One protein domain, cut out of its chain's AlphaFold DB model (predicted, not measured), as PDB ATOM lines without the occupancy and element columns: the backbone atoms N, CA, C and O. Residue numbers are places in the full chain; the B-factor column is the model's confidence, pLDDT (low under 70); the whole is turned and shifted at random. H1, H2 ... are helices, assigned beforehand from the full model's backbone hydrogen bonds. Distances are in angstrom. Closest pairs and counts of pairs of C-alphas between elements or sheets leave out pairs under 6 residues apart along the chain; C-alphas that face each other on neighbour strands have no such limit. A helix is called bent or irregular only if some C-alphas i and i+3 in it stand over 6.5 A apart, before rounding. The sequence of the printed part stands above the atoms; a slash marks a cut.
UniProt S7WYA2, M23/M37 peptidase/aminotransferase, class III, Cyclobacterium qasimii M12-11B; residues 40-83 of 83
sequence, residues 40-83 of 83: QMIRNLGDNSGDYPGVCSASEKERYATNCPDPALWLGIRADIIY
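AT A GLANCE: This is residues 40 to 83 of the 83 residues of the protein "M23/M37 peptidase/aminotransferase, class III" of Cyclobacterium qasimii M12-11B (UniProt S7WYA2). The printed part has little regular structure: a long unnamed stretch, residues 40 to 57, makes a wide loop and leads into helix H1, and small H2 lies well off from it with a loose tail, residues 76 to 83, beyond. Residues 46 to 51 of the loop stick out, as do residues 57 to 63, of which 58 to 63 belong to H1. The printed part has 44 residues with two named helices, H1 then H2, and no named strand; the class is all helix, with 14 residues in named elements. It is loose, with a radius of gyration of the C-alphas of 11.6 A and spans of 32 by 23 by 14 A.

HOW THE PARTS SIT: H1, residues 58 to 67, and H2, residues 72 to 75, are apart, though a tight link of 4 residues joins them. In H1, 4 of 6 O i to N i+4 pairs are within hydrogen-bond range; H2 is too short for such a pair.

IN THESE COORDINATES: H1 begins at C-alpha 58, (22.201, 76.034, -27.609), and is 15.0 A long; it is irregular, with C-alphas 59 and 62 7.7 A apart. H2, 5.1 A long, ends at C-alpha 75, (16.442, 62.133, -6.557).

THE WHOLE: The two C-alphas farthest apart, those of Asp 47 and Ile 81, are 32.5 A apart. The printed part has no cut. Mean pLDDT of the printed part is 89.0; residues 81 to 83 are under 70.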
ATOM      1  N   GLN A  40      18.314  71.999  -9.112       92.12
ATOM      2  CA  GLN A  40      19.462  71.980 -10.010       92.12
ATOM      3  C   GLN A  40      20.696  71.543  -9.223       92.12
ATOM      4  O   GLN A  40      20.984  72.080  -8.154       92.12
ATOM      5  N   MET A  41      21.427  70.570  -9.756       92.44
ATOM      6  CA  MET A  41      22.736  70.185  -9.235       92.44
ATOM      7  C   MET A  41      23.786  71.014  -9.960       92.44
ATOM      8  O   MET A  41      23.799  71.013 -11.183       92.44
ATOM      9  N   ILE A  42      24.655  71.713  -9.233       95.56
ATOM     10  CA  ILE A  42      25.688  72.581  -9.815       95.56
ATOM     11  C   ILE A  42      27.025  72.215  -9.175       95.56
ATOM     12  O   ILE A  42      27.152  72.230  -7.953       95.56
ATOM     13  N   ARG A  43      28.028  71.870  -9.989       95.25
ATOM     14  CA  ARG A  43      29.362  71.496  -9.489       95.25
ATOM     15  C   ARG A  43      30.184  72.709  -9.061       95.25
ATOM     16  O   ARG A  43      30.905  72.636  -8.071       95.25
ATOM     17  N   ASN A  44      30.093  73.803  -9.813       95.81
ATOM     18  CA  ASN A  44      30.820  75.037  -9.541       95.81
ATOM     19  C   ASN A  44      29.954  76.261  -9.880       95.81
ATOM     20  O   ASN A  44      29.478  76.386 -11.009       95.81
ATOM     21  N   LEU A  45      29.761  77.161  -8.911       95.50
ATOM     22  CA  LEU A  45      29.021  78.412  -9.110       95.50
ATOM     23  C   LEU A  45      29.824  79.457  -9.906       95.50
ATOM     24  O   LEU A  45      29.230  80.354 -10.502       95.50
ATOM     25  N   GLY A  46      31.151  79.326  -9.986       95.00
ATOM     26  CA  GLY A  46      32.028  80.325 -10.592       95.00
ATOM     27  C   GLY A  46      31.880  81.668  -9.880       95.00
ATOM     28  O   GLY A  46      31.892  81.717  -8.653       95.00
ATOM     29  N   ASP A  47      31.672  82.728 -10.656       95.25
ATOM     30  CA  ASP A  47      31.469  84.086 -10.137       95.25
ATOM     31  C   ASP A  47      30.008  84.379  -9.736       95.25
ATOM     32  O   ASP A  47      29.677  85.501  -9.353       95.25
ATOM     33  N   ASN A  48      29.107  83.393  -9.837       95.25
ATOM     34  CA  ASN A  48      27.705  83.573  -9.466       95.25
ATOM     35  C   ASN A  48      27.515  83.502  -7.944       95.25
ATOM     36  O   ASN A  48      28.186  82.742  -7.244       95.25
ATOM     37  N   SER A  49      26.537  84.254  -7.439       91.44
ATOM     38  CA  SER A  49      26.126  84.252  -6.035       91.44
ATOM     39  C   SER A  49      24.607  84.350  -5.937       91.44
ATOM     40  O   SER A  49      23.986  85.140  -6.648       91.44
ATOM     41  N   GLY A  50      24.008  83.548  -5.055       86.12
ATOM     42  CA  GLY A  50      22.554  83.440  -4.905       86.12
ATOM     43  C   GLY A  50      21.912  82.594  -6.003       86.12
ATOM     44  O   GLY A  50      21.481  81.477  -5.725       86.12
ATOM     45  N   ASP A  51      21.903  83.103  -7.233       89.00
ATOM     46  CA  ASP A  51      21.285  82.454  -8.391       89.00
ATOM     47  C   ASP A  51      22.322  81.875  -9.358       89.00
ATOM     48  O   ASP A  51      23.459  82.335  -9.443       89.00
ATOM     49  N   TYR A  52      21.905  80.869 -10.127       95.44
ATOM     50  CA  TYR A  52      22.677  80.289 -11.222       95.44
ATOM     51  C   TYR A  52      21.757  80.060 -12.433       95.44
ATOM     52  O   TYR A  52      20.580  79.744 -12.239       95.44
ATOM     53  N   PRO A  53      22.239  80.203 -13.684       94.06
ATOM     54  CA  PRO A  53      21.390  80.015 -14.857       94.06
ATOM     55  C   PRO A  53      20.754  78.616 -14.920       94.06
ATOM     56  O   PRO A  53      21.444  77.598 -15.013       94.06
ATOM     57  N   GLY A  54      19.418  78.581 -14.912       90.56
ATOM     58  CA  GLY A  54      18.623  77.358 -15.093       90.56
ATOM     59  C   GLY A  54      18.367  76.990 -16.560       90.56
ATOM     60  O   GLY A  54      17.913  75.889 -16.854       90.56
ATOM     61  N   VAL A  55      18.667  77.900 -17.488       92.19
ATOM     62  CA  VAL A  55      18.566  77.710 -18.942       92.19
ATOM     63  C   VAL A  55      19.803  78.301 -19.615       92.19
ATOM     64  O   VAL A  55      20.461  79.176 -19.054       92.19
ATOM     65  N   CYS A  56      20.123  77.833 -20.819       94.56
ATOM     66  CA  CYS A  56      21.262  78.328 -21.586       94.56
ATOM     67  C   CYS A  56      20.963  78.355 -23.085       94.56
ATOM     68  O   CYS A  56      20.021  77.714 -23.559       94.56
ATOM     69  N   SER A  57      21.777  79.101 -23.833       97.25
ATOM     70  CA  SER A  57      21.735  79.056 -25.291       97.25
ATOM     71  C   SER A  57      22.222  77.696 -25.808       97.25
ATOM     72  O   SER A  57      23.017  77.010 -25.161       97.25
ATOM     73  N   ALA A  58      21.792  77.307 -27.011       96.94
ATOM     74  CA  ALA A  58      22.201  76.034 -27.609       96.94
ATOM     75  C   ALA A  58      23.730  75.903 -27.746       96.94
ATOM     76  O   ALA A  58      24.274  74.822 -27.527       96.94
ATOM     77  N   SER A  59      24.425  77.008 -28.038       97.94
ATOM     78  CA  SER A  59      25.889  77.068 -28.134       97.94
ATOM     79  C   SER A  59      26.610  76.803 -26.812       97.94
ATOM     80  O   SER A  59      27.790  76.474 -26.818       97.94
ATOM     81  N   GLU A  60      25.927  76.929 -25.674       97.19
ATOM     82  CA  GLU A  60      26.511  76.742 -24.342       97.19
ATOM     83  C   GLU A  60      26.071  75.434 -23.678       97.19
ATOM     84  O   GLU A  60      26.494  75.135 -22.558       97.19
ATOM     85  N   LYS A  61      25.239  74.642 -24.363       95.31
ATOM     86  CA  LYS A  61      24.618  73.431 -23.820       95.31
ATOM     87  C   LYS A  61      25.635  72.475 -23.202       95.31
ATOM     88  O   LYS A  61      25.416  71.998 -22.095       95.31
ATOM     89  N   GLU A  62      26.745  72.209 -23.885       96.00
ATOM     90  CA  GLU A  62      27.773  71.277 -23.403       96.00
ATOM     91  C   GLU A  62      28.439  71.771 -22.108       96.00
ATOM     92  O   GLU A  62      28.609  71.007 -21.154       96.00
ATOM     93  N   ARG A  63      28.731  73.076 -22.035       95.62
ATOM     94  CA  ARG A  63      29.305  73.728 -20.851       95.62
ATOM     95  C   ARG A  63      28.375  73.589 -19.646       95.62
ATOM     96  O   ARG A  63      28.813  73.157 -18.579       95.62
ATOM     97  N   TYR A  64      27.095  73.919 -19.816       95.88
ATOM     98  CA  TYR A  64      26.121  73.835 -18.727       95.88
ATOM     99  C   TYR A  64      25.777  72.397 -18.351       95.88
ATOM    100  O   TYR A  64      25.730  72.113 -17.161       95.88
ATOM    101  N   ALA A  65      25.622  71.477 -19.308       93.31
ATOM    102  CA  ALA A  65      25.356  70.063 -19.022       93.31
ATOM    103  C   ALA A  65      26.514  69.393 -18.260       93.31
ATOM    104  O   ALA A  65      26.293  68.557 -17.388       93.31
ATOM    105  N   THR A  66      27.757  69.796 -18.539       95.38
ATOM    106  CA  THR A  66      28.933  69.301 -17.807       95.38
ATOM    107  C   THR A  66      28.956  69.793 -16.357       95.38
ATOM    108  O   THR A  66      29.317  69.042 -15.445       95.38
ATOM    109  N   ASN A  67      28.581  71.056 -16.128       96.94
ATOM    110  CA  ASN A  67      28.567  71.648 -14.789       96.94
ATOM    111  C   ASN A  67      27.300  71.297 -13.990       96.94
ATOM    112  O   ASN A  67      27.350  71.262 -12.759       96.94
ATOM    113  N   CYS A  68      26.197  71.017 -14.687       95.50
ATOM    114  CA  CYS A  68      24.887  70.708 -14.129       95.50
ATOM    115  C   CYS A  68      24.459  69.283 -14.513       95.50
ATOM    116  O   CYS A  68      23.717  69.111 -15.483       95.50
ATOM    117  N   PRO A  69      24.950  68.250 -13.803       92.62
ATOM    118  CA  PRO A  69      24.603  66.868 -14.111       92.62
ATOM    119  C   PRO A  69      23.117  66.586 -13.851       92.62
ATOM    120  O   PRO A  69      22.497  67.226 -13.000       92.62
ATOM    121  N   ASP A  70      22.575  65.580 -14.542       91.56
ATOM    122  CA  ASP A  70      21.185  65.140 -14.387       91.56
ATOM    123  C   ASP A  70      20.884  64.722 -12.930       91.56
ATOM    124  O   ASP A  70      21.451  63.734 -12.451       91.56
ATOM    125  N   PRO A  71      19.986  65.427 -12.212       91.62
ATOM    126  CA  PRO A  71      19.693  65.147 -10.813       91.62
ATOM    127  C   PRO A  71      18.968  63.810 -10.581       91.62
ATOM    128  O   PRO A  71      18.850  63.401  -9.424       91.62
ATOM    129  N   ALA A  72      18.481  63.125 -11.623       90.88
ATOM    130  CA  ALA A  72      17.609  61.957 -11.503       90.88
ATOM    131  C   ALA A  72      18.170  60.865 -10.576       90.88
ATOM    132  O   ALA A  72      17.472  60.391  -9.675       90.88
ATOM    133  N   LEU A  73      19.462  60.543 -10.721       85.81
ATOM    134  CA  LEU A  73      20.150  59.553  -9.883       85.81
ATOM    135  C   LEU A  73      20.149  59.924  -8.394       85.81
ATOM    136  O   LEU A  73      20.037  59.044  -7.542       85.81
ATOM    137  N   TRP A  74      20.250  61.213  -8.070       88.00
ATOM    138  CA  TRP A  74      20.243  61.701  -6.688       88.00
ATOM    139  C   TRP A  74      18.836  61.790  -6.104       88.00
ATOM    140  O   TRP A  74      18.653  61.594  -4.903       88.00
ATOM    141  N   LEU A  75      17.847  62.070  -6.949       89.31
ATOM    142  CA  LEU A  75      16.442  62.133  -6.557       89.31
ATOM    143  C   LEU A  75      15.781  60.750  -6.491       89.31
ATOM    144  O   LEU A  75      14.653  60.639  -6.018       89.31
ATOM    145  N   GLY A  76      16.468  59.695  -6.944       88.69
ATOM    146  CA  GLY A  76      15.905  58.347  -7.004       88.69
ATOM    147  C   GLY A  76      14.749  58.235  -8.000       88.69
ATOM    148  O   GLY A  76      13.880  57.380  -7.840       88.69
ATOM    149  N   ILE A  77      14.724  59.105  -9.011       86.69
ATOM    150  CA  ILE A  77      13.755  59.071 -10.109       86.69
ATOM    151  C   ILE A  77      14.436  58.522 -11.358       86.69
ATOM    152  O   ILE A  77      15.656  58.606 -11.507       86.69
ATOM    153  N   ARG A  78      13.662  57.933 -12.268       81.75
ATOM    154  CA  ARG A  78      14.236  57.445 -13.521       81.75
ATOM    155  C   ARG A  78      14.485  58.616 -14.476       81.75
ATOM    156  O   ARG A  78      13.612  59.465 -14.646       81.75
ATOM    157  N   ALA A  79      15.654  58.624 -15.115       70.44
ATOM    158  CA  ALA A  79      16.039  59.648 -16.088       70.44
ATOM    159  C   ALA A  79      15.153  59.645 -17.352       70.44
ATOM    160  O   ALA A  79      15.046  60.655 -18.032       70.44
ATOM    161  N   ASP A  80      14.470  58.532 -17.646       72.25
ATOM    162  CA  ASP A  80      13.570  58.382 -18.799       72.25
ATOM    163  C   ASP A  80      12.176  59.009 -18.600       72.25
ATOM    164  O   ASP A  80      11.361  58.969 -19.519       72.25
ATOM    165  N   ILE A  81      11.878  59.578 -17.422       56.97
ATOM    166  CA  ILE A  81      10.569  60.190 -17.108       56.97
ATOM    167  C   ILE A  81      10.553  61.714 -17.348       56.97
ATOM    168  O   ILE A  81       9.490  62.333 -17.314       56.97
ATOM    169  N   ILE A  82      11.697  62.345 -17.614       51.16
ATOM    170  CA  ILE A  82      11.767  63.799 -17.812       51.16
ATOM    171  C   ILE A  82      11.655  64.094 -19.316       51.16
ATOM    172  O   ILE A  82      12.624  63.928 -20.054       51.16
ATOM    173  N   TYR A  83      10.444  64.451 -19.754       38.91
ATOM    174  CA  TYR A  83      10.116  64.874 -21.124       38.91
ATOM    175  C   TYR A  83      10.628  66.282 -21.440       38.91
ATOM    176  O   TYR A  83      10.508  67.160 -20.553       38.91
TER     177      TYR A  83